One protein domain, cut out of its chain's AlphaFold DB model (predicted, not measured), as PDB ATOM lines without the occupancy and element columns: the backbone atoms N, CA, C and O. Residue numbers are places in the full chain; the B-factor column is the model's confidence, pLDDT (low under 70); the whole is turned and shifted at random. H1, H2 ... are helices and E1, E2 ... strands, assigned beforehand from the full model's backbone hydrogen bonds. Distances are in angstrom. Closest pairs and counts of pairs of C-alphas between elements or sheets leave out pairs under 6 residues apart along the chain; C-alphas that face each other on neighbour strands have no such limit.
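AT A GLANCE: This is residues 337 to 415 of the 550 residues of an uncharacterized protein of Enterobius vermicularis (UniProt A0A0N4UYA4). A long, twisted sheet of four antiparallel strands makes the body, and a small hairpin of E3 and E4 lies loosely over one face of it, on the part made by E6 and E5. The opposite face has no named element over it, and a one-turn helix, H1, follows E6 at one end of the sheet. The printed part has 79 residues, with six named strands and one named helix in the order E1 E2 E3 E4 E5 E6 H1; across the large sheet the order is E1, E2, E6, E5, and the class is mostly strand. The whole is compact, with a radius of gyration of the C-alphas of 12.9 A, yet elongated in outline, spanning 37 by 24 by 19 A.

IN THESE COORDINATES: From Asp 337 the printed part runs to E1, residues 341 to 344, which begins with C-alpha 341 at (92.544, 59.279, 53.632). E2, residues 350 to 360, is the longest strand with 11 residues, 31.7 A from first to last C-alpha; C-alpha 360 is at (102.097, 61.984, 73.756). E3, residues 369 to 373, measures 13.3 A, and E4 is residues 376 to 378. E5, residues 387 to 394, measures 21.7 A. E6, residues 401 to 409, measures 26.4 A. H1, residues 410 to 413, follows with no residue between, and its C-alpha 413 is at (78.221, 58.489, 52.077).

HOW THE PARTS SIT: The large sheet has E1 and E5 as edge strands and E2 and E6 as inner strands. Its C-alphas lie up to 5.6 A off the best plane through them, and from edge to edge the strands' lines turn by 51 degrees. E1 and E2 form a hairpin, antiparallel at 157 degrees, with N 343 and O 352 2.9 A apart, within hydrogen-bond range. E2 and E6 are antiparallel at 159 degrees; the C-alphas of 350 and 409 face each other at 4.1 A and those of 358 and 401 at 3.9 A, and N 351 and O 408 are within hydrogen-bond range at 2.7 A. E5 and E6 form another hairpin, antiparallel at 162 degrees, with N 393 and O 403 within range at 2.8 A. A short pairing joins residues 383 to 384 with residues 387 to 388 of E5, antiparallel. E3 and E4 form the third hairpin, a sheet of two strands, antiparallel at 142 degrees, with N 378 and O 371 within range at 2.8 A. The closest C-alphas of E4 and E5 are those of Ile 378 and Phe 389, 6.8 A. The closest of E3 and E5 are those of Phe 371 and Phe 389, 7.6 A, and the closest of E3 and E6 are those of Ile 369 and Ala 404, 7.9 A. E4 and E6 are apart, and so are E2 and E3. H1 only grazes the large sheet, with its residues 410 to 413; with 4 residues it is too short for a pair of O i and N i+4, and its one pair of O i and N i+3 is within range.

THE WHOLE: The two C-alphas farthest apart are those of Pro 361 and Gly 415, 38.0 A. The printed part has no cut and no long link; the links E1 to E2, E3 to E4 and E6 to H1 are tight, and the other three are short. The mean pLDDT of the printed part is 79.7, with 13 residues under 70: residues 346 to 348, 396 to 399 and 410 to 415. H1 has a mean of 64.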
ATOM      1  N   ASP A 337     100.221  66.318  60.459       75.88
ATOM      2  CA  ASP A 337     100.481  67.001  59.181       75.88
ATOM      3  C   ASP A 337     100.162  66.102  57.961       75.88
ATOM      4  O   ASP A 337     100.069  66.577  56.829       75.88
ATOM      5  N   SER A 338     100.038  64.783  58.168       78.69
ATOM      6  CA  SER A 338      99.594  63.848  57.125       78.69
ATOM      7  C   SER A 338      98.073  63.929  56.961       78.69
ATOM      8  O   SER A 338      97.374  63.715  57.950       78.69
ATOM      9  N   PRO A 339      97.548  64.176  55.746       79.44
ATOM     10  CA  PRO A 339      96.111  64.295  55.537       79.44
ATOM     11  C   PRO A 339      95.405  62.958  55.781       79.44
ATOM     12  O   PRO A 339      95.946  61.893  55.481       79.44
ATOM     13  N   SER A 340      94.172  63.032  56.278       82.38
ATOM     14  CA  SER A 340      93.290  61.868  56.400       82.38
ATOM     15  C   SER A 340      92.933  61.298  55.019       82.38
ATOM     16  O   SER A 340      92.757  62.053  54.059       82.38
ATOM     17  N   THR A 341      92.819  59.973  54.905       84.31
ATOM     18  CA  THR A 341      92.544  59.279  53.632       84.31
ATOM     19  C   THR A 341      91.178  58.598  53.638       84.31
ATOM     20  O   THR A 341      90.665  58.208  54.687       84.31
ATOM     21  N   ILE A 342      90.580  58.460  52.453       81.62
ATOM     22  CA  ILE A 342      89.339  57.714  52.233       81.62
ATOM     23  C   ILE A 342      89.602  56.714  51.114       81.62
ATOM     24  O   ILE A 342      89.756  57.106  49.958       81.62
ATOM     25  N   ASP A 343      89.640  55.430  51.456       82.06
ATOM     26  CA  ASP A 343      89.925  54.353  50.512       82.06
ATOM     27  C   ASP A 343      88.673  53.507  50.273       82.06
ATOM     28  O   ASP A 343      88.077  52.971  51.206       82.06
ATOM     29  N   GLN A 344      88.267  53.354  49.011       78.38
ATOM     30  CA  GLN A 344      87.196  52.427  48.653       78.38
ATOM     31  C   GLN A 344      87.721  50.991  48.688       78.38
ATOM     32  O   GLN A 344      88.680  50.642  47.996       78.38
ATOM     33  N   GLN A 345      87.064  50.133  49.458       74.94
ATOM     34  CA  GLN A 345      87.426  48.728  49.530       74.94
ATOM     35  C   GLN A 345      86.886  48.007  48.279       74.94
ATOM     36  O   GLN A 345      85.717  48.119  47.934       74.94
ATOM     37  N   TYR A 346      87.747  47.301  47.539       61.53
ATOM     38  CA  TYR A 346      87.410  46.775  46.202       61.53
ATOM     39  C   TYR A 346      86.342  45.663  46.186       61.53
ATOM     40  O   TYR A 346      85.756  45.408  45.135       61.53
ATOM     41  N   ASP A 347      86.100  45.005  47.322       63.88
ATOM     42  CA  ASP A 347      85.215  43.830  47.436       63.88
ATOM     43  C   ASP A 347      83.920  44.126  48.219       63.88
ATOM     44  O   ASP A 347      82.902  43.450  48.074       63.88
ATOM     45  N   THR A 348      83.917  45.191  49.019       62.16
ATOM     46  CA  THR A 348      82.766  45.634  49.810       62.16
ATOM     47  C   THR A 348      82.279  46.976  49.267       62.16
ATOM     48  O   THR A 348      83.049  47.777  48.749       62.16
ATOM     49  N   LYS A 349      80.977  47.277  49.346       70.62
ATOM     50  CA  LYS A 349      80.467  48.623  49.005       70.62
ATOM     51  C   LYS A 349      80.761  49.624  50.128       70.62
ATOM     52  O   LYS A 349      79.947  50.512  50.386       70.62
ATOM     53  N   ASP A 350      81.923  49.490  50.749       79.06
ATOM     54  CA  ASP A 350      82.347  50.236  51.917       79.06
ATOM     55  C   ASP A 350      83.599  51.055  51.576       79.06
ATOM     56  O   ASP A 350      84.404  50.698  50.711       79.06
ATOM     57  N   ALA A 351      83.725  52.196  52.233       83.12
ATOM     58  CA  ALA A 351      84.879  53.069  52.209       83.12
ATOM     59  C   ALA A 351      85.489  53.101  53.611       83.12
ATOM     60  O   ALA A 351      84.775  53.182  54.610       83.12
ATOM     61  N   VAL A 352      86.811  53.042  53.684       86.75
ATOM     62  CA  VAL A 352      87.564  53.125  54.930       86.75
ATOM     63  C   VAL A 352      88.108  54.538  55.058       86.75
ATOM     64  O   VAL A 352      88.908  54.977  54.235       86.75
ATOM     65  N   VAL A 353      87.669  55.246  56.094       86.38
ATOM     66  CA  VAL A 353      88.195  56.563  56.457       86.38
ATOM     67  C   VAL A 353      89.307  56.360  57.477       86.38
ATOM     68  O   VAL A 353      89.072  55.769  58.530       86.38
ATOM     69  N   THR A 354      90.509  56.844  57.173       87.88
ATOM     70  CA  THR A 354      91.675  56.763  58.060       87.88
ATOM     71  C   THR A 354      92.080  58.153  58.520       87.88
ATOM     72  O   THR A 354      92.414  59.015  57.709       87.88
ATOM     73  N   VAL A 355      92.071  58.356  59.837       87.19
ATOM     74  CA  VAL A 355      92.463  59.607  60.483       87.19
ATOM     75  C   VAL A 355      93.870  59.492  61.042       87.19
ATOM     76  O   VAL A 355      94.189  58.542  61.760       87.19
ATOM     77  N   HIS A 356      94.693  60.492  60.741       86.69
ATOM     78  CA  HIS A 356      96.064  60.597  61.218       86.69
ATOM     79  C   HIS A 356      96.128  61.632  62.344       86.69
ATOM     80  O   HIS A 356      95.829  62.806  62.141       86.69
ATOM     81  N   TYR A 357      96.556  61.221  63.533       87.62
ATOM     82  CA  TYR A 357      96.694  62.119  64.681       87.62
ATOM     83  C   TYR A 357      97.962  61.796  65.465       87.62
ATOM     84  O   TYR A 357      98.512  60.704  65.341       87.62
ATOM     85  N   CYS A 358      98.443  62.740  66.263       88.06
ATOM     86  CA  CYS A 358      99.619  62.569  67.104       88.06
ATOM     87  C   CYS A 358      99.275  62.870  68.561       88.06
ATOM     88  O   CYS A 358      98.498  63.780  68.843       88.06
ATOM     89  N   SER A 359      99.832  62.080  69.476       87.69
ATOM     90  CA  SER A 359      99.577  62.175  70.913       87.69
ATOM     91  C   SER A 359     100.793  61.694  71.691       87.69
ATOM     92  O   SER A 359     101.356  60.642  71.389       87.69
ATOM     93  N   GLU A 360     101.178  62.442  72.718       86.56
ATOM     94  CA  GLU A 360     102.097  61.984  73.756       86.56
ATOM     95  C   GLU A 360     101.569  62.512  75.102       86.56
ATOM     96  O   GLU A 360     101.580  63.727  75.311       86.56
ATOM     97  N   PRO A 361     101.137  61.630  76.023       83.81
ATOM     98  CA  PRO A 361     101.429  60.195  76.066       83.81
ATOM     99  C   PRO A 361     100.669  59.334  75.045       83.81
ATOM    100  O   PRO A 361      99.685  59.762  74.440       83.81
ATOM    101  N   GLU A 362     101.180  58.117  74.835       84.38
ATOM    102  CA  GLU A 362     100.554  57.108  73.975       84.38
ATOM    103  C   GLU A 362      99.109  56.836  74.439       84.38
ATOM    104  O   GLU A 362      98.894  56.598  75.634       84.38
ATOM    105  N   PRO A 363      98.116  56.885  73.529       84.56
ATOM    106  CA  PRO A 363      96.732  56.599  73.871       84.56
ATOM    107  C   PRO A 363      96.592  55.146  74.328       84.56
ATOM    108  O   PRO A 363      97.204  54.240  73.762       84.56
ATOM    109  N   ASN A 364      95.744  54.910  75.327       84.00
ATOM    110  CA  ASN A 364      95.435  53.579  75.842       84.00
ATOM    111  C   ASN A 364      94.128  53.045  75.221       84.00
ATOM    112  O   ASN A 364      93.028  53.332  75.720       84.00
ATOM    113  N   PRO A 365      94.192  52.252  74.133       76.94
ATOM    114  CA  PRO A 365      93.006  51.623  73.565       76.94
ATOM    115  C   PRO A 365      92.382  50.608  74.548       76.94
ATOM    116  O   PRO A 365      93.100  49.976  75.326       76.94
ATOM    117  N   PRO A 366      91.045  50.419  74.533       74.88
ATOM    118  CA  PRO A 366      90.073  51.013  73.610       74.88
ATOM    119  C   PRO A 366      89.438  52.330  74.096       74.88
ATOM    120  O   PRO A 366      88.528  52.830  73.445       74.88
ATOM    121  N   ARG A 367      89.849  52.871  75.252       74.69
ATOM    122  CA  ARG A 367      89.127  53.972  75.925       74.69
ATOM    123  C   ARG A 367      89.500  55.362  75.424       74.69
ATOM    124  O   ARG A 367      88.656  56.251  75.452       74.69
ATOM    125  N   ASP A 368      90.738  55.530  74.975       81.06
ATOM    126  CA  ASP A 368      91.286  56.848  74.644       81.06
ATOM    127  C   ASP A 368      90.995  57.278  73.195       81.06
ATOM    128  O   ASP A 368      91.270  58.416  72.823       81.06
ATOM    129  N   ILE A 369      90.436  56.386  72.369       85.06
ATOM    130  CA  ILE A 369      90.187  56.639  70.947       85.06
ATOM    131  C   ILE A 369      88.730  56.312  70.646       85.06
ATOM    132  O   ILE A 369      88.316  55.155  70.730       85.06
ATOM    133  N   ILE A 370      87.959  57.342  70.300       85.69
ATOM    134  CA  ILE A 370      86.518  57.238  70.072       85.69
ATOM    135  C   ILE A 370      86.172  57.951  68.768       85.69
ATOM    136  O   ILE A 370      86.557  59.103  68.567       85.69
ATOM    137  N   PHE A 371      85.404  57.286  67.907       84.75
ATOM    138  CA  PHE A 371      84.733  57.948  66.790       84.75
ATOM    139  C   PHE A 371      83.342  58.404  67.226       84.75
ATOM    140  O   PHE A 371      82.601  57.630  67.821       84.75
ATOM    141  N   SER A 372      82.978  59.645  66.923       84.06
ATOM    142  CA  SER A 372      81.655  60.203  67.193       84.06
ATOM    143  C   SER A 372      80.954  60.508  65.873       84.06
ATOM    144  O   SER A 372      81.358  61.425  65.156       84.06
ATOM    145  N   VAL A 373      79.897  59.754  65.567       81.69
ATOM    146  CA  VAL A 373      79.062  59.928  64.366       81.69
ATOM    147  C   VAL A 373      77.678  60.384  64.817       81.69
ATOM    148  O   VAL A 373      77.010  59.650  65.536       81.69
ATOM    149  N   ASP A 374      77.246  61.587  64.430       78.88
ATOM    150  CA  ASP A 374      75.978  62.198  64.880       78.88
ATOM    151  C   ASP A 374      75.750  62.065  66.401       78.88
ATOM    152  O   ASP A 374      74.740  61.521  66.853       78.88
ATOM    153  N   GLU A 375      76.740  62.486  67.193       79.50
ATOM    154  CA  GLU A 375      76.727  62.413  68.667       79.50
ATOM    155  C   GLU A 375      76.716  60.987  69.263       79.50
ATOM    156  O   GLU A 375      76.657  60.832  70.484       79.50
ATOM    157  N   HIS A 376      76.823  59.935  68.443       81.88
ATOM    158  CA  HIS A 376      76.967  58.557  68.913       81.88
ATOM    159  C   HIS A 376      78.438  58.139  68.941       81.88
ATOM    160  O   HIS A 376      79.116  58.115  67.913       81.88
ATOM    161  N   GLU A 377      78.919  57.778  70.131       84.69
ATOM    162  CA  GLU A 377      80.282  57.301  70.361       84.69
ATOM    163  C   GLU A 377      80.430  55.816  69.973       84.69
ATOM    164  O   GLU A 377      79.679  54.956  70.437       84.69
ATOM    165  N   ILE A 378      81.433  55.512  69.150       84.06
ATOM    166  CA  ILE A 378      81.816  54.173  68.695       84.06
ATOM    167  C   ILE A 378      83.242  53.902  69.186       84.06
ATOM    168  O   ILE A 378      84.178  54.623  68.831       84.06
ATOM    169  N   GLN A 379      83.417  52.861  70.003       84.44
ATOM    170  CA  GLN A 379      84.735  52.425  70.484       84.44
ATOM    171  C   GLN A 379      85.358  51.374  69.557       84.44
ATOM    172  O   GLN A 379      84.694  50.840  68.668       84.44
ATOM    173  N   ILE A 380      86.646  51.078  69.752       81.88
ATOM    174  CA  ILE A 380      87.371  50.063  68.968       81.88
ATOM    175  C   ILE A 380      86.612  48.728  69.004       81.88
ATOM    176  O   ILE A 380      86.135  48.321  70.063       81.88
ATOM    177  N   GLU A 381      86.487  48.075  67.844       76.69
ATOM    178  CA  GLU A 381      85.724  46.831  67.625       76.69
ATOM    179  C   GLU A 381      84.199  46.941  67.817       76.69
ATOM    180  O   GLU A 381      83.484  45.950  67.645       76.69
ATOM    181  N   GLN A 382      83.665  48.131  68.108       82.44
ATOM    182  CA  GLN A 382      82.225  48.375  68.112       82.44
ATOM    183  C   GLN A 382      81.730  48.815  66.732       82.44
ATOM    184  O   GLN A 382      82.453  49.388  65.911       82.44
ATOM    185  N   SER A 383      80.453  48.546  66.484       83.69
ATOM    186  CA  SER A 383      79.729  49.059  65.332       83.69
ATOM    187  C   SER A 383      78.465  49.775  65.784       83.69
ATOM    188  O   SER A 383      77.825  49.401  66.770       83.69
ATOM    189  N   TRP A 384      78.097  50.811  65.043       79.44
ATOM    190  CA  TRP A 384      76.839  51.516  65.221       79.44
ATOM    191  C   TRP A 384      76.206  51.746  63.854       79.44
ATOM    192  O   TRP A 384      76.825  52.306  62.951       79.44
ATOM    193  N   GLN A 385      74.967  51.278  63.691       82.50
ATOM    194  CA  GLN A 385      74.305  51.184  62.388       82.50
ATOM    195  C   GLN A 385      75.187  50.426  61.381       82.50
ATOM    196  O   GLN A 385      75.442  49.239  61.565       82.50
ATOM    197  N   ASN A 386      75.657  51.109  60.337       82.81
ATOM    198  CA  ASN A 386      76.542  50.540  59.330       82.81
ATOM    199  C   ASN A 386      77.998  51.025  59.464       82.81
ATOM    200  O   ASN A 386      78.818  50.699  58.614       82.81
ATOM    201  N   PHE A 387      78.315  51.813  60.494       83.19
ATOM    202  CA  PHE A 387      79.672  52.271  60.781       83.19
ATOM    203  C   PHE A 387      80.377  51.240  61.656       83.19
ATOM    204  O   PHE A 387      79.814  50.786  62.657       83.19
ATOM    205  N   ARG A 388      81.613  50.882  61.308       85.81
ATOM    206  CA  ARG A 388      82.418  49.926  62.075       85.81
ATOM    207  C   ARG A 388      83.805  50.484  62.336       85.81
ATOM    208  O   ARG A 388      84.532  50.779  61.394       85.81
ATOM    209  N   PHE A 389      84.190  50.595  63.605       86.75
ATOM    210  CA  PHE A 389      85.551  50.984  63.957       86.75
ATOM    211  C   PHE A 389      86.482  49.772  63.786       86.75
ATOM    212  O   PHE A 389      86.417  48.819  64.564       86.75
ATOM    213  N   GLU A 390      87.333  49.808  62.756       84.06
ATOM    214  CA  GLU A 390      88.290  48.740  62.426       84.06
ATOM    215  C   GLU A 390      89.429  48.654  63.450       84.06
ATOM    216  O   GLU A 390      89.825  47.564  63.856       84.06
ATOM    217  N   GLY A 391      89.930  49.802  63.911       83.88
ATOM    218  CA  GLY A 391      90.905  49.874  64.993       83.88
ATOM    219  C   GLY A 391      91.876  51.037  64.861       83.88
ATOM    220  O   GLY A 391      91.811  51.834  63.922       83.88
ATOM    221  N   ALA A 392      92.785  51.127  65.830       84.44
ATOM    222  CA  ALA A 392      93.845  52.119  65.841       84.44
ATOM    223  C   ALA A 392      95.219  51.453  65.876       84.44
ATOM    224  O   ALA A 392      95.446  50.504  66.625       84.44
ATOM    225  N   THR A 393      96.143  51.952  65.064       83.94
ATOM    226  CA  THR A 393      97.506  51.427  64.962       83.94
ATOM    227  C   THR A 393      98.519  52.555  65.044       83.94
ATOM    228  O   THR A 393      98.233  53.705  64.712       83.94
ATOM    229  N   ARG A 394      99.727  52.241  65.511       80.88
ATOM    230  CA  ARG A 394     100.825  53.205  65.517       80.88
ATOM    231  C   ARG A 394     101.326  53.411  64.092       80.88
ATOM    232  O   ARG A 394     101.603  52.439  63.386       80.88
ATOM    233  N   ASN A 395     101.491  54.663  63.682       76.12
ATOM    234  CA  ASN A 395     102.136  54.963  62.417       76.12
ATOM    235  C   ASN A 395     103.652  54.768  62.567       76.12
ATOM    236  O   ASN A 395     104.319  55.498  63.294       76.12
ATOM    237  N   ASN A 396     104.217  53.797  61.853       66.06
ATOM    238  CA  ASN A 396     105.655  53.516  61.913       66.06
ATOM    239  C   ASN A 396     106.520  54.578  61.211       66.06
ATOM    240  O   ASN A 396     107.740  54.554  61.356       66.06
ATOM    241  N   THR A 397     105.917  55.486  60.437       66.69
ATOM    242  CA  THR A 397     106.649  56.516  59.678       66.69
ATOM    243  C   THR A 397     106.809  57.834  60.428       66.69
ATOM    244  O   THR A 397     107.781  58.547  60.183       66.69
ATOM    245  N   VAL A 398     105.906  58.152  61.362       68.88
ATOM    246  CA  VAL A 398     105.944  59.399  62.138       68.88
ATOM    247  C   VAL A 398     105.851  59.062  63.630       68.88
ATOM    248  O   VAL A 398     104.882  58.430  64.050       68.88
ATOM    249  N   PRO A 399     106.854  59.437  64.446       69.06
ATOM    250  CA  PRO A 399     106.866  59.123  65.874       69.06
ATOM    251  C   PRO A 399     105.670  59.743  66.600       69.06
ATOM    252  O   PRO A 399     105.288  60.872  66.310       69.06
ATOM    253  N   ASN A 400     105.130  59.021  67.584       78.94
ATOM    254  CA  ASN A 400     103.987  59.449  68.408       78.94
ATOM    255  C   ASN A 400     102.726  59.789  67.603       78.94
ATOM    256  O   ASN A 400     101.839  60.476  68.106       78.94
ATOM    257  N   CYS A 401     102.651  59.322  66.356       85.62
ATOM    258  CA  CYS A 401     101.473  59.459  65.528       85.62
ATOM    259  C   CYS A 401     100.825  58.098  65.301       85.62
ATOM    260  O   CYS A 401     101.478  57.051  65.242       85.62
ATOM    261  N   TYR A 402      99.510  58.134  65.189       87.62
ATOM    262  CA  TYR A 402      98.616  56.998  65.197       87.62
ATOM    263  C   TYR A 402      97.619  57.147  64.050       87.62
ATOM    264  O   TYR A 402      97.330  58.249  63.577       87.62
ATOM    265  N   LEU A 403      97.128  56.006  63.589       89.00
ATOM    266  CA  LEU A 403      96.133  55.868  62.539       89.00
ATOM    267  C   LEU A 403      94.896  55.263  63.179       89.00
ATOM    268  O   LEU A 403      95.007  54.203  63.791       89.00
ATOM    269  N   ALA A 404      93.743  55.907  63.053       88.81
ATOM    270  CA  ALA A 404      92.458  55.333  63.442       88.81
ATOM    271  C   ALA A 404      91.582  55.175  62.199       88.81
ATOM    272  O   ALA A 404      91.383  56.145  61.468       88.81
ATOM    273  N   SER A 405      91.063  53.968  61.964       89.75
ATOM    274  CA  SER A 405      90.321  53.644  60.742       89.75
ATOM    275  C   SER A 405      88.888  53.213  61.041       89.75
ATOM    276  O   SER A 405      88.660  52.349  61.888       89.75
ATOM    277  N   ILE A 406      87.925  53.774  60.313       87.62
ATOM    278  CA  ILE A 406      86.500  53.437  60.405       87.62
ATOM    279  C   ILE A 406      85.956  53.064  59.024       87.62
ATOM    280  O   ILE A 406      86.202  53.755  58.038       87.62
ATOM    281  N   SER A 407      85.223  51.957  58.952       87.69
ATOM    282  CA  SER A 407      84.531  51.504  57.748       87.69
ATOM    283  C   SER A 407      83.127  52.106  57.682       87.69
ATOM    284  O   SER A 407      82.381  52.085  58.670       87.69
ATOM    285  N   VAL A 408      82.786  52.664  56.521       85.62
ATOM    286  CA  VAL A 408      81.538  53.374  56.236       85.62
ATOM    287  C   VAL A 408      80.960  52.895  54.899       85.62
ATOM    288  O   VAL A 408      81.672  52.905  53.899       85.62
ATOM    289  N   PRO A 409      79.670  52.543  54.787       79.06
ATOM    290  CA  PRO A 409      79.105  52.128  53.510       79.06
ATOM    291  C   PRO A 409      78.969  53.316  52.564       79.06
ATOM    292  O   PRO A 409      78.392  54.349  52.914       79.06
ATOM    293  N   LEU A 410      79.353  53.125  51.303       69.31
ATOM    294  CA  LEU A 410      79.203  54.119  50.235       69.31
ATOM    295  C   LEU A 410      77.748  54.567  50.041       69.31
ATOM    296  O   LEU A 410      77.488  55.698  49.644       69.31
ATOM    297  N   LYS A 411      76.775  53.700  50.353       64.81
ATOM    298  CA  LYS A 411      75.348  54.051  50.292       64.81
ATOM    299  C   LYS A 411      74.974  55.148  51.300       64.81
ATOM    300  O   LYS A 411      74.084  55.944  51.015       64.81
ATOM    301  N   THR A 412      75.641  55.179  52.451       62.91
ATOM    302  CA  THR A 412      75.451  56.194  53.495       62.91
ATOM    303  C   THR A 412      76.231  57.471  53.169       62.91
ATOM    304  O   THR A 412      75.715  58.553  53.421       62.91
ATOM    305  N   LEU A 413      77.406  57.354  52.536       58.06
ATOM    306  CA  LEU A 413      78.221  58.489  52.077       58.06
ATOM    307  C   LEU A 413      77.595  59.277  50.927       58.06
ATOM    308  O   LEU A 413      77.707  60.485  50.885       58.06
ATOM    309  N   LEU A 414      76.895  58.623  50.001       59.22
ATOM    310  CA  LEU A 414      76.339  59.290  48.816       59.22
ATOM    311  C   LEU A 414      74.936  59.884  49.045       59.22
ATOM    312  O   LEU A 414      74.170  60.037  48.092       59.22
ATOM    313  N   GLY A 415      74.545  60.141  50.300       51.75
ATOM    314  CA  GLY A 415      73.202  60.636  50.634       51.75
ATOM    315  C   GLY A 415      72.076  59.686  50.196       51.75
ATOM    316  O   GLY A 415      70.954  60.109  49.933       51.75
TER     317      GLY A 415